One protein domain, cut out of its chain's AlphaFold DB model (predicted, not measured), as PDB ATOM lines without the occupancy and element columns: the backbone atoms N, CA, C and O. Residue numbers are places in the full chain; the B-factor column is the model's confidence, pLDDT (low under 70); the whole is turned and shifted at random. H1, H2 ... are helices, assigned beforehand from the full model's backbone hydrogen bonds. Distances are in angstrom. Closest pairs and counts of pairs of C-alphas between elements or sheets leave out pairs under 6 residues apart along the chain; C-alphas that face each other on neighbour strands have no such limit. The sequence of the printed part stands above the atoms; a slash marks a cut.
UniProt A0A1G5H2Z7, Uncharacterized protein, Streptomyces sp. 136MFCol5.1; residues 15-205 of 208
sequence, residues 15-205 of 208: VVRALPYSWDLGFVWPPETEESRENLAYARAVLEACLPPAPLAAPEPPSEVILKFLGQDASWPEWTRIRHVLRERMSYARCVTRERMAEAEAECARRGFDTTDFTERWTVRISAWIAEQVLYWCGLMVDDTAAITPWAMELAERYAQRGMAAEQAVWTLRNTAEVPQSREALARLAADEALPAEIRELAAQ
ATOM      1  N   VAL A  15     -85.776  45.984  71.368       96.75
ATOM      2  CA  VAL A  15     -86.398  46.147  72.691       96.75
ATOM      3  C   VAL A  15     -87.926  46.017  72.644       96.75
ATOM      4  O   VAL A  15     -88.528  45.449  73.553       96.75
ATOM      5  N   VAL A  16     -88.553  46.465  71.553       96.56
ATOM      6  CA  VAL A  16     -90.003  46.371  71.333       96.56
ATOM      7  C   VAL A  16     -90.392  44.944  70.952       96.56
ATOM      8  O   VAL A  16     -91.396  44.422  71.428       96.56
ATOM      9  N   ARG A  17     -89.573  44.258  70.144       95.56
ATOM     10  CA  ARG A  17     -89.797  42.846  69.783       95.56
ATOM     11  C   ARG A  17     -89.742  41.911  70.989       95.56
ATOM     12  O   ARG A  17     -90.435  40.894  70.988       95.56
ATOM     13  N   ALA A  18     -88.951  42.255  72.002       94.19
ATOM     14  CA  ALA A  18     -88.848  41.496  73.245       94.19
ATOM     15  C   ALA A  18     -90.125  41.542  74.109       94.19
ATOM     16  O   ALA A  18     -90.219  40.782  75.072       94.19
ATOM     17  N   LEU A  19     -91.113  42.379  73.759       90.69
ATOM     18  CA  LEU A  19     -92.339  42.527  74.537       90.69
ATOM     19  C   LEU A  19     -93.080  41.178  74.615       90.69
ATOM     20  O   LEU A  19     -93.451  40.611  73.577       90.69
ATOM     21  N   PRO A  20     -93.317  40.636  75.825       87.12
ATOM     22  CA  PRO A  20     -93.878  39.296  75.978       87.12
ATOM     23  C   PRO A  20     -95.403  39.265  75.796       87.12
ATOM     24  O   PRO A  20     -95.994  38.185  75.740       87.12
ATOM     25  N   TYR A  21     -96.044  40.430  75.700       87.19
ATOM     26  CA  TYR A  21     -97.496  40.561  75.660       87.19
ATOM     27  C   TYR A  21     -98.027  40.389  74.239       87.19
ATOM     28  O   TYR A  21     -97.495  40.948  73.278       87.19
ATOM     29  N   SER A  22     -99.075  39.580  74.098       87.38
ATOM     30  CA  SER A  22     -99.698  39.337  72.801       87.38
ATOM     31  C   SER A  22    -100.605  40.495  72.389       87.38
ATOM     32  O   SER A  22    -101.188  41.208  73.210       87.38
ATOM     33  N   TRP A  23    -100.792  40.637  71.083       87.00
ATOM     34  CA  TRP A  23    -101.734  41.583  70.491       87.00
ATOM     35  C   TRP A  23    -103.192  41.220  70.829       87.00
ATOM     36  O   TRP A  23    -104.053  42.097  70.897       87.00
ATOM     37  N   ASP A  24    -103.509  39.954  71.118       82.00
ATOM     38  CA  ASP A  24    -104.852  39.567  71.586       82.00
ATOM     39  C   ASP A  24    -105.245  40.256  72.892       82.00
ATOM     40  O   ASP A  24    -106.410  40.610  73.074       82.00
ATOM     41  N   LEU A  25    -104.259  40.528  73.746       78.31
ATOM     42  CA  LEU A  25    -104.415  41.341  74.947       78.31
ATOM     43  C   LEU A  25    -104.148  42.825  74.674       78.31
ATOM     44  O   LEU A  25    -103.950  43.585  75.602       78.31
ATOM     45  N   GLY A  26    -104.094  43.258  73.414       78.38
ATOM     46  CA  GLY A  26    -103.820  44.643  73.033       78.38
ATOM     47  C   GLY A  26    -102.400  45.117  73.330       78.38
ATOM     48  O   GLY A  26    -102.200  46.323  73.363       78.38
ATOM     49  N   PHE A  27    -101.443  44.203  73.538       82.25
ATOM     50  CA  PHE A  27    -100.122  44.501  74.109       82.25
ATOM     51  C   PHE A  27    -100.178  45.081  75.531       82.25
ATOM     52  O   PHE A  27     -99.221  45.719  75.961       82.25
ATOM     53  N   VAL A  28    -101.286  44.865  76.256       83.31
ATOM     54  CA  VAL A  28    -101.474  45.367  77.621       83.31
ATOM     55  C   VAL A  28    -100.320  44.914  78.501       83.31
ATOM     56  O   VAL A  28    -100.055  43.717  78.644       83.31
ATOM     57  N   TRP A  29     -99.671  45.899  79.112       82.69
ATOM     58  CA  TRP A  29     -98.731  45.686  80.194       82.69
ATOM     59  C   TRP A  29     -99.537  45.392  81.467       82.69
ATOM     60  O   TRP A  29    -100.336  46.243  81.871       82.69
ATOM     61  N   PRO A  30     -99.413  44.202  82.082       82.81
ATOM     62  CA  PRO A  30    -100.277  43.807  83.182       82.81
ATOM     63  C   PRO A  30    -100.208  44.797  84.351       82.81
ATOM     64  O   PRO A  30     -99.094  45.148  84.758       82.81
ATOM     65  N   PRO A  31    -101.360  45.199  84.918       80.75
ATOM     66  CA  PRO A  31    -101.451  45.987  86.146       80.75
ATOM     67  C   PRO A  31    -100.575  45.460  87.287       80.75
ATOM     68  O   PRO A  31    -100.011  46.234  88.045       80.75
ATOM     69  N   GLU A  32    -100.431  44.139  87.382       82.31
ATOM     70  CA  GLU A  32     -99.696  43.441  88.438       82.31
ATOM     71  C   GLU A  32     -98.182  43.365  88.181       82.31
ATOM     72  O   GLU A  32     -97.457  42.703  88.928       82.31
ATOM     73  N   THR A  33     -97.688  43.989  87.107       86.00
ATOM     74  CA  THR A  33     -96.251  44.043  86.825       86.00
ATOM     75  C   THR A  33     -95.546  44.814  87.933       86.00
ATOM     76  O   THR A  33     -95.841  45.979  88.168       86.00
ATOM     77  N   GLU A  34     -94.572  44.170  88.575       88.31
ATOM     78  CA  GLU A  34     -93.764  44.772  89.633       88.31
ATOM     79  C   GLU A  34     -93.049  46.048  89.156       88.31
ATOM     80  O   GLU A  34     -92.412  46.056  88.100       88.31
ATOM     81  N   GLU A  35     -93.052  47.094  89.984       90.38
ATOM     82  CA  GLU A  35     -92.304  48.349  89.796       90.38
ATOM     83  C   GLU A  35     -90.796  48.180  90.065       90.38
ATOM     84  O   GLU A  35     -90.137  48.974  90.738       90.38
ATOM     85  N   SER A  36     -90.217  47.095  89.554       91.94
ATOM     86  CA  SER A  36     -88.795  46.821  89.679       91.94
ATOM     87  C   SER A  36     -87.988  47.779  88.799       91.94
ATOM     88  O   SER A  36     -88.439  48.246  87.750       91.94
ATOM     89  N   ARG A  37     -86.730  48.034  89.179       92.38
ATOM     90  CA  ARG A  37     -85.803  48.839  88.363       92.38
ATOM     91  C   ARG A  37     -85.681  48.307  86.931       92.38
ATOM     92  O   ARG A  37     -85.512  49.098  86.010       92.38
ATOM     93  N   GLU A  38     -85.737  46.989  86.761       94.25
ATOM     94  CA  GLU A  38     -85.659  46.333  85.456       94.25
ATOM     95  C   GLU A  38     -86.890  46.648  84.601       94.25
ATOM     96  O   GLU A  38     -86.734  47.113  83.474       94.25
ATOM     97  N   ASN A  39     -88.096  46.508  85.157       93.69
ATOM     98  CA  ASN A  39     -89.337  46.799  84.437       93.69
ATOM     99  C   ASN A  39     -89.464  48.286  84.093       93.69
ATOM    100  O   ASN A  39     -89.839  48.624  82.973       93.69
ATOM    101  N   LEU A  40     -89.080  49.180  85.007       95.06
ATOM    102  CA  LEU A  40     -89.071  50.624  84.758       95.06
ATOM    103  C   LEU A  40     -88.060  51.015  83.669       95.06
ATOM    104  O   LEU A  40     -88.366  51.830  82.796       95.06
ATOM    105  N   ALA A  41     -86.862  50.420  83.684       95.88
ATOM    106  CA  ALA A  41     -85.868  50.634  82.636       95.88
ATOM    107  C   ALA A  41     -86.343  50.080  81.284       95.88
ATOM    108  O   ALA A  41     -86.137  50.721  80.253       95.88
ATOM    109  N   TYR A  42     -87.008  48.923  81.288       96.06
ATOM    110  CA  TYR A  42     -87.568  48.320  80.086       96.06
ATOM    111  C   TYR A  42     -88.718  49.160  79.506       96.06
ATOM    112  O   TYR A  42     -88.704  49.457  78.313       96.06
ATOM    113  N   ALA A  43     -89.647  49.639  80.341       95.94
ATOM    114  CA  ALA A  43     -90.724  50.545  79.940       95.94
ATOM    115  C   ALA A  43     -90.178  51.827  79.293       95.94
ATOM    116  O   ALA A  43     -90.596  52.201  78.194       95.94
ATOM    117  N   ARG A  44     -89.176  52.455  79.923       97.81
ATOM    118  CA  ARG A  44     -88.478  53.611  79.349       97.81
ATOM    119  C   ARG A  44     -87.875  53.287  77.982       97.81
ATOM    120  O   ARG A  44     -88.081  54.046  77.041       97.81
ATOM    121  N   ALA A  45     -87.147  52.179  77.864       98.12
ATOM    122  CA  ALA A  45     -86.472  51.811  76.623       98.12
ATOM    123  C   ALA A  45     -87.463  51.507  75.483       98.12
ATOM    124  O   ALA A  45     -87.215  51.886  74.340       98.12
ATOM    125  N   VAL A  46     -88.608  50.882  75.785       97.81
ATOM    126  CA  VAL A  46     -89.703  50.693  74.817       97.81
ATOM    127  C   VAL A  46     -90.258  52.044  74.361       97.81
ATOM    128  O   VAL A  46     -90.405  52.268  73.161       97.81
ATOM    129  N   LEU A  47     -90.512  52.969  75.290       98.00
ATOM    130  CA  LEU A  47     -91.005  54.308  74.959       98.00
ATOM    131  C   LEU A  47     -89.991  55.131  74.159       98.00
ATOM    132  O   LEU A  47     -90.381  55.840  73.238       98.00
ATOM    133  N   GLU A  48     -88.700  55.042  74.454       98.44
ATOM    134  CA  GLU A  48     -87.668  55.709  73.656       98.44
ATOM    135  C   GLU A  48     -87.579  55.117  72.240       98.44
ATOM    136  O   GLU A  48     -87.429  55.863  71.276       98.44
ATOM    137  N   ALA A  49     -87.722  53.795  72.100       97.94
ATOM    138  CA  ALA A  49     -87.634  53.108  70.814       97.94
ATOM    139  C   ALA A  49     -88.862  53.310  69.912       97.94
ATOM    140  O   ALA A  49     -88.716  53.341  68.692       97.94
ATOM    141  N   CYS A  50     -90.061  53.441  70.489       97.50
ATOM    142  CA  CYS A  50     -91.288  53.703  69.733       97.50
ATOM    143  C   CYS A  50     -91.466  55.186  69.360       97.50
ATOM    144  O   CYS A  50     -92.284  55.491  68.492       97.50
ATOM    145  N   LEU A  51     -90.732  56.113  69.990       97.06
ATOM    146  CA  LEU A  51     -90.924  57.548  69.778       97.06
ATOM    147  C   LEU A  51     -90.494  57.952  68.354       97.06
ATOM    148  O   LEU A  51     -89.335  57.751  67.981       97.06
ATOM    149  N   PRO A  52     -91.369  58.585  67.555       94.25
ATOM    150  CA  PRO A  52     -91.012  58.996  66.206       94.25
ATOM    151  C   PRO A  52     -90.034  60.189  66.229       94.25
ATOM    152  O   PRO A  52     -90.140  61.086  67.075       94.25
ATOM    153  N   PRO A  53     -89.095  60.267  65.266       93.38
ATOM    154  CA  PRO A  53     -88.077  61.322  65.226       93.38
ATOM    155  C   PRO A  53     -88.637  62.700  64.821       93.38
ATOM    156  O   PRO A  53     -88.022  63.734  65.099       93.38
ATOM    157  N   ALA A  54     -89.803  62.725  64.168       94.06
ATOM    158  CA  ALA A  54     -90.523  63.889  63.646       94.06
ATOM    159  C   ALA A  54     -92.001  63.824  64.082       94.06
ATOM    160  O   ALA A  54     -92.481  62.721  64.354       94.06
ATOM    161  N   PRO A  55     -92.726  64.955  64.195       94.62
ATOM    162  CA  PRO A  55     -94.176  64.892  64.344       94.62
ATOM    163  C   PRO A  55     -94.801  64.138  63.168       94.62
ATOM    164  O   PRO A  55     -94.357  64.293  62.028       94.62
ATOM    165  N   LEU A  56     -95.800  63.309  63.453       92.56
ATOM    166  CA  LEU A  56     -96.519  62.565  62.427       92.56
ATOM    167  C   LEU A  56     -97.367  63.513  61.570       92.56
ATOM    168  O   LEU A  56     -97.886  64.517  62.055       92.56
ATOM    169  N   ALA A  57     -97.532  63.173  60.289       88.12
ATOM    170  CA  ALA A  57     -98.335  63.968  59.355       88.12
ATOM    171  C   ALA A  57     -99.819  64.036  59.758       88.12
ATOM    172  O   ALA A  57    -100.500  65.020  59.476       88.12
ATOM    173  N   ALA A  58    -100.306  62.992  60.425       84.12
ATOM    174  CA  ALA A  58    -101.592  62.955  61.095       84.12
ATOM    175  C   ALA A  58    -101.419  62.225  62.436       84.12
ATOM    176  O   ALA A  58    -100.612  61.292  62.500       84.12
ATOM    177  N   PRO A  59    -102.156  62.611  63.491       83.62
ATOM    178  CA  PRO A  59    -102.143  61.872  64.744       83.62
ATOM    179  C   PRO A  59    -102.570  60.415  64.540       83.62
ATOM    180  O   PRO A  59    -103.496  60.137  63.771       83.62
ATOM    181  N   GLU A  60    -101.928  59.485  65.245       88.50
ATOM    182  CA  GLU A  60    -102.382  58.092  65.231       88.50
ATOM    183  C   GLU A  60    -103.736  57.962  65.943       88.50
ATOM    184  O   GLU A  60    -103.939  58.583  66.992       88.50
ATOM    185  N   PRO A  61    -104.675  57.162  65.401       81.12
ATOM    186  CA  PRO A  61    -105.950  56.942  66.052       81.12
ATOM    187  C   PRO A  61    -105.737  56.220  67.392       81.12
ATOM    188  O   PRO A  61    -104.825  55.389  67.500       81.12
ATOM    189  N   PRO A  62    -106.604  56.477  68.388       70.56
ATOM    190  CA  PRO A  62    -106.535  55.786  69.670       70.56
ATOM    191  C   PRO A  62    -106.737  54.279  69.482       70.56
ATOM    192  O   PRO A  62    -107.321  53.829  68.485       70.56
ATOM    193  N   SER A  63    -106.273  53.471  70.438       71.25
ATOM    194  CA  SER A  63    -106.494  52.027  70.360       71.25
ATOM    195  C   SER A  63    -107.980  51.644  70.372       71.25
ATOM    196  O   SER A  63    -108.870  52.359  70.837       71.25
ATOM    197  N   GLU A  64    -108.266  50.439  69.871       71.69
ATOM    198  CA  GLU A  64    -109.623  49.877  69.829       71.69
ATOM    199  C   GLU A  64    -110.256  49.761  71.229       71.69
ATOM    200  O   GLU A  64    -111.478  49.786  71.362       71.69
ATOM    201  N   VAL A  65    -109.434  49.633  72.276       66.12
ATOM    202  CA  VAL A  65    -109.890  49.571  73.671       66.12
ATOM    203  C   VAL A  65    -110.551  50.892  74.063       66.12
ATOM    204  O   VAL A  65    -111.670  50.878  74.570       66.12
ATOM    205  N   ILE A  66    -109.923  52.022  73.736       65.06
ATOM    206  CA  ILE A  66    -110.466  53.363  73.986       65.06
ATOM    207  C   ILE A  66    -111.772  53.567  73.204       65.06
ATOM    208  O   ILE A  66    -112.768  54.006  73.776       65.06
ATOM    209  N   LEU A  67    -111.831  53.142  71.933       67.06
ATOM    210  CA  LEU A  67    -113.072  53.214  71.144       67.06
ATOM    211  C   LEU A  67    -114.241  52.439  71.777       67.06
ATOM    212  O   LEU A  67    -115.375  52.913  71.736       67.06
ATOM    213  N   LYS A  68    -113.982  51.264  72.376       64.75
ATOM    214  CA  LYS A  68    -115.010  50.475  73.084       64.75
ATOM    215  C   LYS A  68    -115.547  51.203  74.309       64.75
ATOM    216  O   LYS A  68    -116.748  51.154  74.557       64.75
ATOM    217  N   PHE A  69    -114.676  51.877  75.057       61.34
ATOM    218  CA  PHE A  69    -115.073  52.645  76.237       61.34
ATOM    219  C   PHE A  69    -115.879  53.898  75.887       61.34
ATOM    220  O   PHE A  69    -116.788  54.255  76.631       61.34
ATOM    221  N   LEU A  70    -115.608  54.523  74.739       60.03
ATOM    222  CA  LEU A  70    -116.324  55.716  74.271       60.03
ATOM    223  C   LEU A  70    -117.739  55.433  73.731       60.03
ATOM    224  O   LEU A  70    -118.437  56.370  73.350       60.03
ATOM    225  N   GLY A  71    -118.181  54.168  73.707       52.84
ATOM    226  CA  GLY A  71    -119.580  53.803  73.461       52.84
ATOM    227  C   GLY A  71    -120.145  54.294  72.125       52.84
ATOM    228  O   GLY A  71    -121.335  54.584  72.043       52.84
ATOM    229  N   GLN A  72    -119.314  54.443  71.088       53.62
ATOM    230  CA  GLN A  72    -119.795  54.985  69.820       53.62
ATOM    231  C   GLN A  72    -120.666  53.973  69.058       53.62
ATOM    232  O   GLN A  72    -120.191  52.919  68.645       53.62
ATOM    233  N   ASP A  73    -121.916  54.367  68.780       52.44
ATOM    234  CA  ASP A  73    -122.871  53.721  67.854       52.44
ATOM    235  C   ASP A  73    -122.462  53.839  66.362       52.44
ATOM    236  O   ASP A  73    -123.210  53.462  65.455       52.44
ATOM    237  N   ALA A  74    -121.280  54.391  66.072       53.84
ATOM    238  CA  ALA A  74    -120.782  54.578  64.717       53.84
ATOM    239  C   ALA A  74    -120.253  53.262  64.127       53.84
ATOM    240  O   ALA A  74    -119.680  52.417  64.815       53.84
ATOM    241  N   SER A  75    -120.403  53.099  62.809       66.69
ATOM    242  CA  SER A  75    -119.755  52.012  62.078       66.69
ATOM    243  C   SER A  75    -118.255  52.013  62.381       66.69
ATOM    244  O   SER A  75    -117.583  53.009  62.121       66.69
ATOM    245  N   TRP A  76    -117.752  50.898  62.913       74.44
ATOM    246  CA  TRP A  76    -116.344  50.709  63.263       74.44
ATOM    247  C   TRP A  76    -115.405  51.225  62.155       74.44
ATOM    248  O   TRP A  76    -115.571  50.801  61.003       74.44
ATOM    249  N   PRO A  77    -114.425  52.100  62.474       83.19
ATOM    250  CA  PRO A  77    -113.471  52.615  61.495       83.19
ATOM    251  C   PRO A  77    -112.787  51.492  60.711       83.19
ATOM    252  O   PRO A  77    -112.475  50.446  61.279       83.19
ATOM    253  N   GLU A  78    -112.495  51.703  59.425       86.19
ATOM    254  CA  GLU A  78    -111.900  50.671  58.555       86.19
ATOM    255  C   GLU A  78    -110.627  50.049  59.152       86.19
ATOM    256  O   GLU A  78    -110.447  48.828  59.115       86.19
ATOM    257  N   TRP A  79    -109.789  50.872  59.793       87.94
ATOM    258  CA  TRP A  79    -108.545  50.431  60.422       87.94
ATOM    259  C   TRP A  79    -108.761  49.321  61.463       87.94
ATOM    260  O   TRP A  79    -107.873  48.501  61.672       87.94
ATOM    261  N   THR A  80    -109.940  49.220  62.078       87.94
ATOM    262  CA  THR A  80    -110.249  48.172  63.069       87.94
ATOM    263  C   THR A  80    -110.368  46.792  62.412       87.94
ATOM    264  O   THR A  80    -109.964  45.783  62.990       87.94
ATOM    265  N   ARG A  81    -110.827  46.732  61.153       89.94
ATOM    266  CA  ARG A  81    -110.867  45.496  60.353       89.94
ATOM    267  C   ARG A  81    -109.479  45.102  59.866       89.94
ATOM    268  O   ARG A  81    -109.147  43.919  59.884       89.94
ATOM    269  N   ILE A  82    -108.658  46.076  59.477       92.44
ATOM    270  CA  ILE A  82    -107.259  45.826  59.107       92.44
ATOM    271  C   ILE A  82    -106.464  45.342  60.329       92.44
ATOM    272  O   ILE A  82    -105.741  44.354  60.242       92.44
ATOM    273  N   ARG A  83    -106.684  45.946  61.504       90.06
ATOM    274  CA  ARG A  83    -106.110  45.493  62.780       90.06
ATOM    275  C   ARG A  83    -106.381  44.013  63.041       90.06
ATOM    276  O   ARG A  83    -105.485  43.308  63.494       90.06
ATOM    277  N   HIS A  84    -107.589  43.536  62.745       89.50
ATOM    278  CA  HIS A  84    -107.929  42.122  62.888       89.50
ATOM    279  C   HIS A  84    -107.078  41.225  61.973       89.50
ATOM    280  O   HIS A  84    -106.506  40.251  62.456       89.50
ATOM    281  N   VAL A  85    -106.923  41.594  60.694       93.75
ATOM    282  CA  VAL A  85    -106.072  40.873  59.724       93.75
ATOM    283  C   VAL A  85    -104.617  40.799  60.193       93.75
ATOM    284  O   VAL A  85    -103.987  39.743  60.090       93.75
ATOM    285  N   LEU A  86    -104.090  41.911  60.716       93.81
ATOM    286  CA  LEU A  86    -102.725  41.995  61.235       93.81
ATOM    287  C   LEU A  86    -102.540  41.104  62.469       93.81
ATOM    288  O   LEU A  86    -101.588  40.330  62.528       93.81
ATOM    289  N   ARG A  87    -103.477  41.156  63.421       90.75
ATOM    290  CA  ARG A  87    -103.435  40.376  64.667       90.75
ATOM    291  C   ARG A  87    -103.408  38.864  64.427       90.75
ATOM    292  O   ARG A  87    -102.701  38.152  65.135       90.75
ATOM    293  N   GLU A  88    -104.152  38.377  63.432       91.38
ATOM    294  CA  GLU A  88    -104.159  36.953  63.056       91.38
ATOM    295  C   GLU A  88    -102.789  36.457  62.564       91.38
ATOM    296  O   GLU A  88    -102.473  35.281  62.726       91.38
ATOM    297  N   ARG A  89    -101.973  37.338  61.972       92.38
ATOM    298  CA  ARG A  89    -100.655  37.002  61.398       92.38
ATOM    299  C   ARG A  89     -99.495  37.320  62.336       92.38
ATOM    300  O   ARG A  89     -98.461  36.656  62.312       92.38
ATOM    301  N   MET A  90     -99.658  38.349  63.160       93.44
ATOM    302  CA  MET A  90     -98.598  38.938  63.971       93.44
ATOM    303  C   MET A  90     -99.032  39.007  65.433       93.44
ATOM    304  O   MET A  90     -99.167  40.077  66.007       93.44
ATOM    305  N   SER A  91     -99.272  37.859  66.068       91.12
ATOM    306  CA  SER A  91     -99.853  37.817  67.421       91.12
ATOM    307  C   SER A  91     -98.952  38.394  68.527       91.12
ATOM    308  O   SER A  91     -99.433  38.629  69.633       91.12
ATOM    309  N   TYR A  92     -97.666  38.639  68.251       94.25
ATOM    310  CA  TYR A  92     -96.687  39.244  69.164       94.25
ATOM    311  C   TYR A  92     -95.844  40.301  68.439       94.25
ATOM    312  O   TYR A  92     -95.682  40.226  67.224       94.25
ATOM    313  N   ALA A  93     -95.222  41.225  69.182       94.44
ATOM    314  CA  ALA A  93     -94.362  42.266  68.606       94.44
ATOM    315  C   ALA A  93     -93.178  41.686  67.806       94.44
ATOM    316  O   ALA A  93     -92.851  42.176  66.729       94.44
ATOM    317  N   ARG A  94     -92.582  40.576  68.270       95.38
ATOM    318  CA  ARG A  94     -91.540  39.847  67.519       95.38
ATOM    319  C   ARG A  94     -91.988  39.324  66.152       95.38
ATOM    320  O   ARG A  94     -91.137  39.063  65.318       95.38
ATOM    321  N   CYS A  95     -93.293  39.166  65.936       96.06
ATOM    322  CA  CYS A  95     -93.866  38.696  64.680       96.06
ATOM    323  C   CYS A  95     -94.129  39.836  63.687       96.06
ATOM    324  O   CYS A  95     -94.678  39.580  62.625       96.06
ATOM    325  N   VAL A  96     -93.810  41.088  64.026       96.38
ATOM    326  CA  VAL A  96     -93.994  42.227  63.120       96.38
ATOM    327  C   VAL A  96     -92.792  42.312  62.182       96.38
ATOM    328  O   VAL A  96     -91.771  42.931  62.491       96.38
ATOM    329  N   THR A  97     -92.925  41.634  61.046       97.25
ATOM    330  CA  THR A  97     -91.881  41.451  60.032       97.25
ATOM    331  C   THR A  97     -92.355  41.916  58.658       97.25
ATOM    332  O   THR A  97     -93.562  42.048  58.418       97.25
ATOM    333  N   ARG A  98     -91.416  42.195  57.748       97.50
ATOM    334  CA  ARG A  98     -91.722  42.671  56.390       97.50
ATOM    335  C   ARG A  98     -92.597  41.676  55.633       97.50
ATOM    336  O   ARG A  98     -93.552  42.076  54.971       97.50
ATOM    337  N   GLU A  99     -92.305  40.392  55.766       96.94
ATOM    338  CA  GLU A  99     -92.985  39.293  55.087       96.94
ATOM    339  C   GLU A  99     -94.437  39.178  55.553       96.94
ATOM    340  O   GLU A  99     -95.364  39.213  54.740       96.94
ATOM    341  N   ARG A 100     -94.666  39.141  56.871       97.12
ATOM    342  CA  ARG A 100     -96.021  39.035  57.432       97.12
ATOM    343  C   ARG A 100     -96.844  40.296  57.197       97.12
ATOM    344  O   ARG A 100     -98.060  40.211  57.010       97.12
ATOM    345  N   MET A 101     -96.193  41.459  57.158       97.50
ATOM    346  CA  MET A 101     -96.837  42.713  56.776       97.50
ATOM    347  C   MET A 101     -97.287  42.686  55.308       97.50
ATOM    348  O   MET A 101     -98.422  43.064  55.028       97.50
ATOM    349  N   ALA A 102     -96.463  42.164  54.394       97.44
ATOM    350  CA  ALA A 102     -96.822  42.003  52.983       97.44
ATOM    351  C   ALA A 102     -97.974  40.998  52.779       97.44
ATOM    352  O   ALA A 102     -98.874  41.222  51.967       97.44
ATOM    353  N   GLU A 103     -98.007  39.905  53.546       97.25
ATOM    354  CA  GLU A 103     -99.135  38.965  53.527       97.25
ATOM    355  C   GLU A 103    -100.438  39.597  54.033       97.25
ATOM    356  O   GLU A 103    -101.518  39.337  53.486       97.25
ATOM    357  N   ALA A 104    -100.353  40.415  55.084       97.25
ATOM    358  CA  ALA A 104    -101.491  41.163  55.601       97.25
ATOM    359  C   ALA A 104    -101.970  42.215  54.591       97.25
ATOM    360  O   ALA A 104    -103.173  42.324  54.357       97.25
ATOM    361  N   GLU A 105    -101.044  42.922  53.944       98.00
ATOM    362  CA  GLU A 105    -101.329  43.878  52.877       98.00
ATOM    363  C   GLU A 105    -102.096  43.209  51.728       98.00
ATOM    364  O   GLU A 105    -103.161  43.679  51.329       98.00
ATOM    365  N   ALA A 106    -101.622  42.054  51.253       97.69
ATOM    366  CA  ALA A 106    -102.273  41.303  50.183       97.69
ATOM    367  C   ALA A 106    -103.687  40.817  50.563       97.69
ATOM    368  O   ALA A 106    -104.595  40.807  49.727       97.69
ATOM    369  N   GLU A 107    -103.907  40.407  51.816       97.62
ATOM    370  CA  GLU A 107    -105.247  40.086  52.328       97.62
ATOM    371  C   GLU A 107    -106.143  41.329  52.381       97.62
ATOM    372  O   GLU A 107    -107.300  41.268  51.963       97.62
ATOM    373  N   CYS A 108    -105.619  42.458  52.855       97.06
ATOM    374  CA  CYS A 108    -106.354  43.713  52.926       97.06
ATOM    375  C   CYS A 108    -106.761  44.223  51.538       97.06
ATOM    376  O   CYS A 108    -107.931  44.557  51.338       97.06
ATOM    377  N   ALA A 109    -105.851  44.177  50.563       97.12
ATOM    378  CA  ALA A 109    -106.132  44.519  49.173       97.12
ATOM    379  C   ALA A 109    -107.228  43.620  48.576       97.12
ATOM    380  O   ALA A 109    -108.163  44.110  47.943       97.12
ATOM    381  N   ARG A 110    -107.193  42.302  48.841       97.44
ATOM    382  CA  ARG A 110    -108.258  41.371  48.412       97.44
ATOM    383  C   ARG A 110    -109.627  41.697  49.008       97.44
ATOM    384  O   ARG A 110    -110.642  41.392  48.384       97.44
ATOM    385  N   ARG A 111    -109.666  42.297  50.199       95.38
ATOM    386  CA  ARG A 111    -110.897  42.754  50.867       95.38
ATOM    387  C   ARG A 111    -111.337  44.157  50.434       95.38
ATOM    388  O   ARG A 111    -112.396  44.600  50.871       95.38
ATOM    389  N   GLY A 112    -110.568  44.825  49.571       95.81
ATOM    390  CA  GLY A 112    -110.874  46.153  49.037       95.81
ATOM    391  C   GLY A 112    -110.490  47.317  49.953       95.81
ATOM    392  O   GLY A 112    -111.021  48.406  49.767       95.81
ATOM    393  N   PHE A 113    -109.613  47.097  50.939       94.94
ATOM    394  CA  PHE A 113    -109.090  48.170  51.792       94.94
ATOM    395  C   PHE A 113    -107.986  48.968  51.087       94.94
ATOM    396  O   PHE A 113    -107.279  48.423  50.236       94.94
ATOM    397  N   ASP A 114    -107.797  50.233  51.477       93.06
ATOM    398  CA  ASP A 114    -106.641  51.023  51.038       93.06
ATOM    399  C   ASP A 114    -105.343  50.467  51.645       93.06
ATOM    400  O   ASP A 114    -105.193  50.370  52.867       93.06
ATOM    401  N   THR A 115    -104.391  50.126  50.778       95.12
ATOM    402  CA  THR A 115    -103.069  49.614  51.157       95.12
ATOM    403  C   THR A 115    -101.927  50.569  50.823       95.12
ATOM    404  O   THR A 115    -100.764  50.181  50.854       95.12
ATOM    405  N   THR A 116    -102.218  51.834  50.525       94.31
ATOM    406  CA  THR A 116    -101.172  52.838  50.305       94.31
ATOM    407  C   THR A 116    -100.281  52.956  51.549       94.31
ATOM    408  O   THR A 116    -100.784  53.087  52.667       94.31
ATOM    409  N   ASP A 117     -98.962  52.876  51.358       94.12
ATOM    410  CA  ASP A 117     -97.937  52.925  52.414       94.12
ATOM    411  C   ASP A 117     -98.161  51.920  53.560       94.12
ATOM    412  O   ASP A 117     -97.793  52.183  54.706       94.12
ATOM    413  N   PHE A 118     -98.786  50.768  53.277       95.81
ATOM    414  CA  PHE A 118     -99.285  49.841  54.299       95.81
ATOM    415  C   PHE A 118     -98.221  49.481  55.339       95.81
ATOM    416  O   PHE A 118     -98.441  49.652  56.535       95.81
ATOM    417  N   THR A 119     -97.047  49.032  54.893       96.38
ATOM    418  CA  THR A 119     -95.984  48.593  55.806       96.38
ATOM    419  C   THR A 119     -95.491  49.715  56.718       96.38
ATOM    420  O   THR A 119     -95.344  49.500  57.921       96.38
ATOM    421  N   GLU A 120     -95.269  50.917  56.184       94.81
ATOM    422  CA  GLU A 120     -94.813  52.066  56.970       94.81
ATOM    423  C   GLU A 120     -95.904  52.518  57.951       94.81
ATOM    424  O   GLU A 120     -95.685  52.548  59.164       94.81
ATOM    425  N   ARG A 121     -97.115  52.760  57.434       94.19
ATOM    426  CA  ARG A 121     -98.285  53.207  58.200       94.19
ATOM    427  C   ARG A 121     -98.601  52.261  59.355       94.19
ATOM    428  O   ARG A 121     -98.840  52.701  60.478       94.19
ATOM    429  N   TRP A 122     -98.611  50.955  59.101       95.06
ATOM    430  CA  TRP A 122     -98.977  49.969  60.115       95.06
ATOM    431  C   TRP A 122     -97.857  49.686  61.108       95.06
ATOM    432  O   TRP A 122     -98.159  49.469  62.279       95.06
ATOM    433  N   THR A 123     -96.588  49.783  60.711       95.94
ATOM    434  CA  THR A 123     -95.469  49.739  61.668       95.94
ATOM    435  C   THR A 123     -95.549  50.894  62.672       95.94
ATOM    436  O   THR A 123     -95.439  50.667  63.881       95.94
ATOM    437  N   VAL A 124     -95.816  52.117  62.197       95.25
ATOM    438  CA  VAL A 124     -96.007  53.298  63.059       95.25
ATOM    439  C   VAL A 124     -97.207  53.100  63.984       95.25
ATOM    440  O   VAL A 124     -97.088  53.280  65.195       95.25
ATOM    441  N   ARG A 125     -98.341  52.645  63.446       93.94
ATOM    442  CA  ARG A 125     -99.567  52.420  64.222       93.94
ATOM    443  C   ARG A 125     -99.420  51.346  65.300       93.94
ATOM    444  O   ARG A 125     -99.893  51.530  66.417       93.94
ATOM    445  N   ILE A 126     -98.742  50.238  64.999       94.12
ATOM    446  CA  ILE A 126     -98.455  49.188  65.989       94.12
ATOM    447  C   ILE A 126     -97.549  49.736  67.095       94.12
ATOM    448  O   ILE A 126     -97.823  49.509  68.273       94.12
ATOM    449  N   SER A 127     -96.512  50.496  66.728       95.44
ATOM    450  CA  SER A 127     -95.611  51.144  67.692       95.44
ATOM    451  C   SER A 127     -96.366  52.118  68.599       95.44
ATOM    452  O   SER A 127     -96.162  52.106  69.812       95.44
ATOM    453  N   ALA A 128     -97.298  52.891  68.033       94.44
ATOM    454  CA  ALA A 128     -98.160  53.805  68.774       94.44
ATOM    455  C   ALA A 128     -99.034  53.072  69.798       94.44
ATOM    456  O   ALA A 128     -99.128  53.508  70.939       94.44
ATOM    457  N   TRP A 129     -99.630  51.937  69.428       91.75
ATOM    458  CA  TRP A 129    -100.442  51.149  70.358       91.75
ATOM    459  C   TRP A 129     -99.622  50.512  71.471       91.75
ATOM    460  O   TRP A 129    -100.075  50.488  72.609       91.75
ATOM    461  N   ILE A 130     -98.412  50.033  71.174       94.25
ATOM    462  CA  ILE A 130     -97.501  49.544  72.212       94.25
ATOM    463  C   ILE A 130     -97.151  50.689  73.169       94.25
ATOM    464  O   ILE A 130     -97.305  50.535  74.378       94.25
ATOM    465  N   ALA A 131     -96.749  51.849  72.640       95.44
ATOM    466  CA  ALA A 131     -96.425  53.026  73.442       95.44
ATOM    467  C   ALA A 131     -97.609  53.491  74.304       95.44
ATOM    468  O   ALA A 131     -97.413  53.817  75.469       95.44
ATOM    469  N   GLU A 132     -98.834  53.455  73.769       93.19
ATOM    470  CA  GLU A 132    -100.063  53.751  74.510       93.19
ATOM    471  C   GLU A 132    -100.190  52.860  75.757       93.19
ATOM    472  O   GLU A 132    -100.408  53.366  76.855       93.19
ATOM    473  N   GLN A 133     -99.970  51.549  75.628       92.19
ATOM    474  CA  GLN A 133    -100.056  50.630  76.769       92.19
ATOM    475  C   GLN A 133     -98.949  50.860  77.804       92.19
ATOM    476  O   GLN A 133     -99.210  50.782  79.006       92.19
ATOM    477  N   VAL A 134     -97.729  51.185  77.367       94.56
ATOM    478  CA  VAL A 134     -96.636  51.502  78.301       94.56
ATOM    479  C   VAL A 134     -96.908  52.823  79.029       94.56
ATOM    480  O   VAL A 134     -96.752  52.894  80.246       94.56
ATOM    481  N   LEU A 135     -97.374  53.856  78.316       95.00
ATOM    482  CA  LEU A 135     -97.767  55.143  78.902       95.00
ATOM    483  C   LEU A 135     -98.905  54.975  79.910       95.00
ATOM    484  O   LEU A 135     -98.861  55.585  80.980       95.00
ATOM    485  N   TYR A 136     -99.899  54.146  79.587       92.06
ATOM    486  CA  TYR A 136    -100.990  53.801  80.495       92.06
ATOM    487  C   TYR A 136    -100.466  53.173  81.788       92.06
ATOM    488  O   TYR A 136    -100.797  53.655  82.871       92.06
ATOM    489  N   TRP A 137     -99.600  52.161  81.685       93.00
ATOM    490  CA  TRP A 137     -99.003  51.520  82.855       93.00
ATOM    491  C   TRP A 137     -98.205  52.520  83.701       93.00
ATOM    492  O   TRP A 137     -98.459  52.646  84.896       93.00
ATOM    493  N   CYS A 138     -97.337  53.329  83.085       92.94
ATOM    494  CA  CYS A 138     -96.578  54.357  83.803       92.94
ATOM    495  C   CYS A 138     -97.465  55.419  84.465       92.94
ATOM    496  O   CYS A 138     -97.125  55.919  85.528       92.94
ATOM    497  N   GLY A 139     -98.567  55.808  83.825       90.38
ATOM    498  CA  GLY A 139     -99.411  56.899  84.304       90.38
ATOM    499  C   GLY A 139    -100.453  56.492  85.336       90.38
ATOM    500  O   GLY A 139    -100.886  57.345  86.100       90.38
ATOM    501  N   LEU A 140    -100.908  55.238  85.321       89.12
ATOM    502  CA  LEU A 140    -102.031  54.797  86.151       89.12
ATOM    503  C   LEU A 140    -101.694  53.632  87.083       89.12
ATOM    504  O   LEU A 140    -102.387  53.467  88.081       89.12
ATOM    505  N   MET A 141    -100.676  52.830  86.760       89.94
ATOM    506  CA  MET A 141    -100.359  51.615  87.515       89.94
ATOM    507  C   MET A 141     -99.103  51.725  88.378       89.94
ATOM    508  O   MET A 141     -98.969  50.933  89.300       89.94
ATOM    509  N   VAL A 142     -98.195  52.658  88.081       88.75
ATOM    510  CA  VAL A 142     -96.992  52.888  88.893       88.75
ATOM    511  C   VAL A 142     -97.336  53.802  90.069       88.75
ATOM    512  O   VAL A 142     -97.652  54.976  89.868       88.75
ATOM    513  N   ASP A 143     -97.233  53.273  91.286       87.69
ATOM    514  CA  ASP A 143     -97.489  53.999  92.529       87.69
ATOM    515  C   ASP A 143     -96.310  54.911  92.918       87.69
ATOM    516  O   ASP A 143     -96.519  56.038  93.383       87.69
ATOM    517  N   ASP A 144     -95.057  54.469  92.723       89.12
ATOM    518  CA  ASP A 144     -93.874  55.293  93.006       89.12
ATOM    519  C   ASP A 144     -93.573  56.259  91.850       89.12
ATOM    520  O   ASP A 144     -92.675  56.061  91.021       89.12
ATOM    521  N   THR A 145     -94.308  57.372  91.810       86.00
ATOM    522  CA  THR A 145     -94.128  58.394  90.770       86.00
ATOM    523  C   THR A 145     -92.726  59.011  90.773       86.00
ATOM    524  O   THR A 145     -92.251  59.466  89.724       86.00
ATOM    525  N   ALA A 146     -91.989  58.966  91.891       89.00
ATOM    526  CA  ALA A 146     -90.608  59.443  91.947       89.00
ATOM    527  C   ALA A 146     -89.656  58.571  91.109       89.00
ATOM    528  O   ALA A 146     -88.676  59.092  90.567       89.00
ATOM    529  N   ALA A 147     -89.957  57.281  90.938       89.88
ATOM    530  CA  ALA A 147     -89.150  56.363  90.139       89.88
ATOM    531  C   ALA A 147     -89.244  56.634  88.622       89.88
ATOM    532  O   ALA A 147     -88.280  56.399  87.885       89.88
ATOM    533  N   ILE A 148     -90.375  57.174  88.151       91.25
ATOM    534  CA  ILE A 148     -90.620  57.484  86.729       91.25
ATOM    535  C   ILE A 148     -90.433  58.963  86.372       91.25
ATOM    536  O   ILE A 148     -90.129  59.285  85.222       91.25
ATOM    537  N   THR A 149     -90.529  59.864  87.355       90.81
ATOM    538  CA  THR A 149     -90.378  61.321  87.177       90.81
ATOM    539  C   THR A 149     -89.152  61.753  86.356       90.81
ATOM    540  O   THR A 149     -89.289  62.685  85.563       90.81
ATOM    541  N   PRO A 150     -87.963  61.119  86.465       90.44
ATOM    542  CA  PRO A 150     -86.787  61.557  85.713       90.44
ATOM    543  C   PRO A 150     -86.909  61.469  84.187       90.44
ATOM    544  O   PRO A 150     -86.027  61.976  83.499       90.44
ATOM    545  N   TRP A 151     -87.921  60.781  83.650       95.19
ATOM    546  CA  TRP A 151     -88.016  60.518  82.212       95.19
ATOM    547  C   TRP A 151     -89.451  60.469  81.670       95.19
ATOM    548  O   TRP A 151     -89.673  60.866  80.527       95.19
ATOM    549  N   ALA A 152     -90.435  60.003  82.446       96.00
ATOM    550  CA  ALA A 152     -91.767  59.694  81.918       96.00
ATOM    551  C   ALA A 152     -92.525  60.932  81.433       96.00
ATOM    552  O   ALA A 152     -93.185  60.875  80.403       96.00
ATOM    553  N   MET A 153     -92.379  62.062  82.121       96.44
ATOM    554  CA  MET A 153     -93.099  63.302  81.821       96.44
ATOM    555  C   MET A 153     -92.556  63.935  80.546       96.44
ATOM    556  O   MET A 153     -93.320  64.377  79.692       96.44
ATOM    557  N   GLU A 154     -91.233  63.905  80.382       97.25
ATOM    558  CA  GLU A 154     -90.577  64.352  79.159       97.25
ATOM    559  C   GLU A 154     -90.960  63.464  77.968       97.25
ATOM    560  O   GLU A 154     -91.274  63.980  76.896       97.25
ATOM    561  N   LEU A 155     -90.972  62.136  78.139       98.25
ATOM    562  CA  LEU A 155     -91.414  61.238  77.072       98.25
ATOM    563  C   LEU A 155     -92.894  61.448  76.747       98.25
ATOM    564  O   LEU A 155     -93.221  61.584  75.574       98.25
ATOM    565  N   ALA A 156     -93.777  61.534  77.743       98.00
ATOM    566  CA  ALA A 156     -95.204  61.753  77.526       98.00
ATOM    567  C   ALA A 156     -95.477  63.079  76.791       98.00
ATOM    568  O   ALA A 156     -96.231  63.102  75.819       98.00
ATOM    569  N   GLU A 157     -94.802  64.165  77.175       98.12
ATOM    570  CA  GLU A 157     -94.880  65.437  76.453       98.12
ATOM    571  C   GLU A 157     -94.436  65.286  74.993       98.12
ATOM    572  O   GLU A 157     -95.136  65.730  74.082       98.12
ATOM    573  N   ARG A 158     -93.311  64.601  74.749       98.06
ATOM    574  CA  ARG A 158     -92.823  64.341  73.388       98.06
ATOM    575  C   ARG A 158     -93.806  63.494  72.585       98.06
ATOM    576  O   ARG A 158     -94.035  63.802  71.424       98.06
ATOM    577  N   TYR A 159     -94.408  62.459  73.161       97.75
ATOM    578  CA  TYR A 159     -95.421  61.648  72.476       97.75
ATOM    579  C   TYR A 159     -96.617  62.503  72.034       97.75
ATOM    580  O   TYR A 159     -96.998  62.464  70.859       97.75
ATOM    581  N   ALA A 160     -97.125  63.366  72.922       96.38
ATOM    582  CA  ALA A 160     -98.180  64.321  72.588       96.38
ATOM    583  C   ALA A 160     -97.760  65.284  71.463       96.38
ATOM    584  O   ALA A 160     -98.463  65.388  70.459       96.38
ATOM    585  N   GLN A 161     -96.580  65.907  71.571       96.81
ATOM    586  CA  GLN A 161     -96.010  66.805  70.552       96.81
ATOM    587  C   GLN A 161     -95.823  66.138  69.189       96.81
ATOM    588  O   GLN A 161     -95.943  66.782  68.149       96.81
ATOM    589  N   ARG A 162     -95.501  64.842  69.171       96.06
ATOM    590  CA  ARG A 162     -95.271  64.103  67.928       96.06
ATOM    591  C   ARG A 162     -96.546  63.506  67.331       96.06
ATOM    592  O   ARG A 162     -96.470  62.925  66.251       96.06
ATOM    593  N   GLY A 163     -97.692  63.639  67.998       94.06
ATOM    594  CA  GLY A 163     -98.962  63.080  67.533       94.06
ATOM    595  C   GLY A 163     -99.043  61.551  67.623       94.06
ATOM    596  O   GLY A 163     -99.889  60.949  66.967       94.06
ATOM    597  N   MET A 164     -98.184  60.904  68.419       94.94
ATOM    598  CA  MET A 164     -98.223  59.456  68.647       94.94
ATOM    599  C   MET A 164     -98.723  59.178  70.064       94.94
ATOM    600  O   MET A 164     -98.191  59.746  71.010       94.94
ATOM    601  N   ALA A 165     -99.735  58.316  70.219       93.56
ATOM    602  CA  ALA A 165    -100.349  58.007  71.522       93.56
ATOM    603  C   ALA A 165    -100.709  59.269  72.343       93.56
ATOM    604  O   ALA A 165    -100.657  59.261  73.572       93.56
ATOM    605  N   ALA A 166    -101.041  60.372  71.659       93.75
ATOM    606  CA  ALA A 166    -101.054  61.712  72.244       93.75
ATOM    607  C   ALA A 166    -102.062  61.853  73.390       93.75
ATOM    608  O   ALA A 166    -101.727  62.395  74.440       93.75
ATOM    609  N   GLU A 167    -103.271  61.315  73.215       92.06
ATOM    610  CA  GLU A 167    -104.307  61.325  74.250       92.06
ATOM    611  C   GLU A 167    -103.831  60.607  75.520       92.06
ATOM    612  O   GLU A 167    -103.907  61.154  76.619       92.06
ATOM    613  N   GLN A 168    -103.269  59.406  75.367       93.00
ATOM    614  CA  GLN A 168    -102.766  58.631  76.495       93.00
ATOM    615  C   GLN A 168    -101.564  59.304  77.161       93.00
ATOM    616  O   GLN A 168    -101.459  59.275  78.383       93.00
ATOM    617  N   ALA A 169    -100.692  59.954  76.391       95.81
ATOM    618  CA  ALA A 169     -99.576  60.719  76.931       95.81
ATOM    619  C   ALA A 169    -100.067  61.889  77.802       95.81
ATOM    620  O   ALA A 169     -99.574  62.091  78.913       95.81
ATOM    621  N   VAL A 170    -101.099  62.612  77.351       95.44
ATOM    622  CA  VAL A 170    -101.747  63.653  78.160       95.44
ATOM    623  C   VAL A 170    -102.396  63.047  79.407       95.44
ATOM    624  O   VAL A 170    -102.216  63.588  80.496       95.44
ATOM    625  N   TRP A 171    -103.080  61.903  79.307       93.88
ATOM    626  CA  TRP A 171    -103.628  61.209  80.480       93.88
ATOM    627  C   TRP A 171    -102.557  60.801  81.491       93.88
ATOM    628  O   TRP A 171    -102.753  60.996  82.688       93.88
ATOM    629  N   THR A 172    -101.409  60.306  81.034       94.56
ATOM    630  CA  THR A 172    -100.258  59.997  81.892       94.56
ATOM    631  C   THR A 172     -99.781  61.237  82.653       94.56
ATOM    632  O   THR A 172     -99.577  61.175  83.865       94.56
ATOM    633  N   LEU A 173     -99.680  62.391  81.984       96.25
ATOM    634  CA  LEU A 173     -99.334  63.659  82.636       96.25
ATOM    635  C   LEU A 173    -100.416  64.115  83.633       96.25
ATOM    636  O   LEU A 173    -100.098  64.578  84.726       96.25
ATOM    637  N   ARG A 174    -101.702  63.953  83.302       94.00
ATOM    638  CA  ARG A 174    -102.823  64.299  84.199       94.00
ATOM    639  C   ARG A 174    -102.855  63.427  85.451       94.00
ATOM    640  O   ARG A 174    -103.133  63.924  86.541       94.00
ATOM    641  N   ASN A 175    -102.584  62.135  85.303       92.56
ATOM    642  CA  ASN A 175    -102.599  61.196  86.420       92.56
ATOM    643  C   ASN A 175    -101.414  61.386  87.370       92.56
ATOM    644  O   ASN A 175    -101.538  61.021  88.533       92.56
ATOM    645  N   THR A 176    -100.345  62.027  86.891       92.94
ATOM    646  CA  THR A 176     -99.146  62.392  87.660       92.94
ATOM    647  C   THR A 176     -99.072  63.897  87.956       92.94
ATOM    648  O   THR A 176     -97.993  64.457  88.158       92.94
ATOM    649  N   ALA A 177    -100.208  64.607  87.946       91.44
ATOM    650  CA  ALA A 177    -100.263  66.069  88.078       91.44
ATOM    651  C   ALA A 177     -99.788  66.606  89.444       91.44
ATOM    652  O   ALA A 177     -99.592  67.814  89.604       91.44
ATOM    653  N   GLU A 178     -99.592  65.753  90.448       91.00
ATOM    654  CA  GLU A 178     -98.896  66.102  91.685       91.00
ATOM    655  C   GLU A 178     -97.424  66.464  91.432       91.00
ATOM    656  O   GLU A 178     -96.895  67.359  92.105       91.00
ATOM    657  N   VAL A 179     -96.805  65.871  90.406       93.00
ATOM    658  CA  VAL A 179     -95.434  66.157  89.981       93.00
ATOM    659  C   VAL A 179     -95.375  67.500  89.231       93.00
ATOM    660  O   VAL A 179     -96.105  67.697  88.254       93.00
ATOM    661  N   PRO A 180     -94.508  68.453  89.637       94.50
ATOM    662  CA  PRO A 180     -94.395  69.759  88.978       94.50
ATOM    663  C   PRO A 180     -94.152  69.672  87.468       94.50
ATOM    664  O   PRO A 180     -94.804  70.381  86.705       94.50
ATOM    665  N   GLN A 181     -93.284  68.757  87.037       95.19
ATOM    666  CA  GLN A 181     -92.938  68.536  85.634       95.19
ATOM    667  C   GLN A 181     -94.163  68.157  84.793       95.19
ATOM    668  O   GLN A 181     -94.272  68.609  83.655       95.19
ATOM    669  N   SER A 182     -95.107  67.393  85.352       95.75
ATOM    670  CA  SER A 182     -96.347  67.038  84.659       95.75
ATOM    671  C   SER A 182     -97.232  68.257  84.426       95.75
ATOM    672  O   SER A 182     -97.731  68.455  83.321       95.75
ATOM    673  N   ARG A 183     -97.379  69.129  85.433       96.25
ATOM    674  CA  ARG A 183     -98.153  70.378  85.297       96.25
ATOM    675  C   ARG A 183     -97.527  71.328  84.286       96.25
ATOM    676  O   ARG A 183     -98.237  71.934  83.489       96.25
ATOM    677  N   GLU A 184     -96.205  71.449  84.308       96.62
ATOM    678  CA  GLU A 184     -95.478  72.281  83.352       96.62
ATOM    679  C   GLU A 184     -95.615  71.755  81.917       96.62
ATOM    680  O   GLU A 184     -95.842  72.547  81.003       96.62
ATOM    681  N   ALA A 185     -95.524  70.437  81.718       97.38
ATOM    682  CA  ALA A 185     -95.751  69.806  80.421       97.38
ATOM    683  C   ALA A 185     -97.191  70.024  79.930       97.38
ATOM    684  O   ALA A 185     -97.385  70.465  78.802       97.38
ATOM    685  N   LEU A 186     -98.199  69.809  80.783       97.88
ATOM    686  CA  LEU A 186     -99.606  70.073  80.449       97.88
ATOM    687  C   LEU A 186     -99.835  71.532  80.041       97.88
ATOM    688  O   LEU A 186    -100.489  71.789  79.033       97.88
ATOM    689  N   ALA A 187     -99.246  72.487  80.767       97.38
ATOM    690  CA  ALA A 187     -99.342  73.904  80.430       97.38
ATOM    691  C   ALA A 187     -98.699  74.229  79.070       97.38
ATOM    692  O   ALA A 187     -99.265  75.004  78.298       97.38
ATOM    693  N   ARG A 188     -97.543  73.624  78.751       97.94
ATOM    694  CA  ARG A 188     -96.902  73.772  77.433       97.94
ATOM    695  C   ARG A 188     -97.759  73.180  76.319       97.94
ATOM    696  O   ARG A 188     -97.982  73.859  75.325       97.94
ATOM    697  N   LEU A 189     -98.282  71.966  76.503       97.75
ATOM    698  CA  LEU A 189     -99.150  71.303  75.525       97.75
ATOM    699  C   LEU A 189    -100.446  72.089  75.287       97.75
ATOM    700  O   LEU A 189    -100.854  72.263  74.147       97.75
ATOM    701  N   ALA A 190    -101.072  72.621  76.339       97.56
ATOM    702  CA  ALA A 190    -102.277  73.441  76.216       97.56
ATOM    703  C   ALA A 190    -102.048  74.725  75.391       97.56
ATOM    704  O   ALA A 190    -102.962  75.194  74.707       97.56
ATOM    705  N   ALA A 191    -100.835  75.281  75.448       97.44
ATOM    706  CA  ALA A 191    -100.446  76.505  74.752       97.44
ATOM    707  C   ALA A 191     -99.845  76.275  73.350       97.44
ATOM    708  O   ALA A 191     -99.629  77.246  72.626       97.44
ATOM    709  N   ASP A 192     -99.554  75.033  72.958       96.75
ATOM    710  CA  ASP A 192     -98.880  74.723  71.694       96.75
ATOM    711  C   ASP A 192     -99.863  74.694  70.519       96.75
ATOM    712  O   ASP A 192    -100.471  73.670  70.229       96.75
ATOM    713  N   GLU A 193     -99.996  75.814  69.805       95.19
ATOM    714  CA  GLU A 193    -100.901  75.971  68.657       95.19
ATOM    715  C   GLU A 193    -100.647  74.993  67.495       95.19
ATOM    716  O   GLU A 193    -101.519  74.843  66.637       95.19
ATOM    717  N   ALA A 194     -99.495  74.311  67.452       92.81
ATOM    718  CA  ALA A 194     -99.240  73.268  66.460       92.81
ATOM    719  C   ALA A 194    -100.012  71.968  66.754       92.81
ATOM    720  O   ALA A 194    -100.149  71.123  65.866       92.81
ATOM    721  N   LEU A 195    -100.521  71.798  67.979       93.75
ATOM    722  CA  LEU A 195    -101.276  70.620  68.385       93.75
ATOM    723  C   LEU A 195    -102.759  70.693  67.989       93.75
ATOM    724  O   LEU A 195    -103.374  71.770  68.020       93.75
ATOM    725  N   PRO A 196    -103.383  69.529  67.708       92.56
ATOM    726  CA  PRO A 196    -104.831  69.426  67.556       92.56
ATOM    727  C   PRO A 196    -105.577  70.043  68.744       92.56
ATOM    728  O   PRO A 196    -105.131  69.944  69.892       92.56
ATOM    729  N   ALA A 197    -106.721  70.675  68.473       93.19
ATOM    730  CA  ALA A 197    -107.504  71.368  69.496       93.19
ATOM    731  C   ALA A 197    -107.915  70.431  70.635       93.19
ATOM    732  O   ALA A 197    -107.804  70.800  71.798       93.19
ATOM    733  N   GLU A 198    -108.275  69.199  70.299       91.62
ATOM    734  CA  GLU A 198    -108.694  68.160  71.233       91.62
ATOM    735  C   GLU A 198    -107.584  67.826  72.242       91.62
ATOM    736  O   GLU A 198    -107.847  67.671  73.433       91.62
ATOM    737  N   ILE A 199    -106.327  67.778  71.787       93.94
ATOM    738  CA  ILE A 199    -105.165  67.519  72.648       93.94
ATOM    739  C   ILE A 199    -104.876  68.725  73.544       93.94
ATOM    740  O   ILE A 199    -104.639  68.554  74.741       93.94
ATOM    741  N   ARG A 200    -104.937  69.947  72.995       96.06
ATOM    742  CA  ARG A 200    -104.749  71.182  73.775       96.06
ATOM    743  C   ARG A 200    -105.811  71.328  74.862       96.06
ATOM    744  O   ARG A 200    -105.487  71.649  76.001       96.06
ATOM    745  N   GLU A 201    -107.070  71.070  74.522       94.69
ATOM    746  CA  GLU A 201    -108.198  71.122  75.452       94.69
ATOM    747  C   GLU A 201    -108.073  70.055  76.542       94.69
ATOM    748  O   GLU A 201    -108.230  70.370  77.721       94.69
ATOM    749  N   LEU A 202    -107.720  68.817  76.181       93.25
ATOM    750  CA  LEU A 202    -107.477  67.750  77.152       93.25
ATOM    751  C   LEU A 202    -106.326  68.093  78.114       93.25
ATOM    752  O   LEU A 202    -106.399  67.780  79.306       93.25
ATOM    753  N   ALA A 203    -105.278  68.756  77.618       94.88
ATOM    754  CA  ALA A 203    -104.162  69.218  78.439       94.88
ATOM    755  C   ALA A 203    -104.547  70.389  79.363       94.88
ATOM    756  O   ALA A 203    -104.038  70.475  80.478       94.88
ATOM    757  N   ALA A 204    -105.459  71.264  78.925       94.19
ATOM    758  CA  ALA A 204    -105.917  72.431  79.683       94.19
ATOM    759  C   ALA A 204    -106.947  72.105  80.777       94.19
ATOM    760  O   ALA A 204    -107.129  72.893  81.705       94.19
ATOM    761  N   GLN A 205    -107.656  70.980  80.669       88.25
ATOM    762  CA  GLN A 205    -108.641  70.572  81.670       88.25
ATOM    763  C   GLN A 205    -107.969  70.363  83.039       88.25
ATOM    764  O   GLN A 205    -106.937  69.704  83.143       88.25
TER     765      GLN A 205
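AT A GLANCE: This is residues 15 to 205 of the 208 residues of an uncharacterized protein of Streptomyces sp. 136MFCol5.1 (UniProt A0A1G5H2Z7). One long helix, H5, runs through the middle of the domain: its later part sits in an up-and-down bundle with H1, H7, H8 and H9, with H10 packed on H8 and H9 at the side away from H5, while its first residues meet a smaller head made of H3 and H4. The short helix H2 lies off to one side, and residues 69 to 75 stick out beyond it. The printed part has 191 residues with ten named helices, H1 to H10 in chain order, and no named strand; its class is all helix. It is compact, with a radius of gyration of the C-alphas of 16.7 A, and spans 51 by 37 by 32 A.

HOW THE PARTS SIT: Residues 15 to 36 hold no named element and come before H1, residues 37 to 50. H2, residues 64 to 69, touches no helix, but is close to, though not clearly touching, H3, residues 78 to 89; their closest C-alphas, of Glu 64 and Thr 80, are 7.0 A apart. H3 touches H4, residues 98 to 110, opposite ways at a steep tilt of 48 degrees, closest at the C-alphas of Leu 86 and Ala 104, 5.8 A apart. H5, residues 118 to 141, touches H4 with residues 118 to 119 alone, closest at the C-alphas of Met 101 and Thr 119, 6.0 A; the two are about perpendicular, only just, at 71 degrees. H5 touches H1 with residues 127 to 138 alone, closest at the C-alphas of Cys 50 and Ser 127, 5.4 A, opposite ways at a shallow tilt of 32 degrees, only just short of steep. H6, residues 145 to 148, touches no helix but is near H1 and H5. H7, residues 152 to 162, only just touches H1, with 3 pairs of C-alphas within 8 A. H8, residues 166 to 175, is the hub, touching H5, H7, H9 and H10. It runs the same way as H5 at a shallow tilt of 7 degrees, with the C-alphas of Gly 139 and Thr 172 closest at 4.0 A. H7 and H8 form a helical hairpin, closest at the C-alphas of Ala 160 and Ala 166, 3.9 A. H8 and H9, residues 180 to 191, form the next hairpin, closest at the C-alphas of Leu 173 and Ser 182, 4.9 A. H9 and H10, residues 197 to 204, form the last, closest at the C-alphas of Ala 190 and Arg 200, 4.1 A. H1, H5, H7, H8 and H9 are an up-and-down bundle, each running against the one before it. Every O i to N i+4 pair is within hydrogen-bond range in H1, H2, H4, H5, H7, H8, H9 and H10, against 7 of 8 in H3; H6 is too short for such a pair.

IN THESE COORDINATES: H1 begins at C-alpha 37, (-85.803, 48.839, 88.363), and is 20.0 A long. H3 measures 17.9 A and H4 18.4 A. H5, the longest, runs 33.3 A from C-alpha 118 at (-99.285, 49.841, 54.299) to C-alpha 141. H7 measures 15.1 A, H8 14.3 A and H9 16.9 A. H10 ends at C-alpha 204, (-105.917, 72.431, 79.683).

THE WHOLE: The C-alphas farthest apart, of Arg 110 and Pro 180, are 51.4 A apart. The printed part has no cut. The link from H1 to H2, 13 residues, is long; the five links from H5 to H10 are tight. The mean pLDDT of the printed part is 90.8, and residues 65 to 75 are under 70.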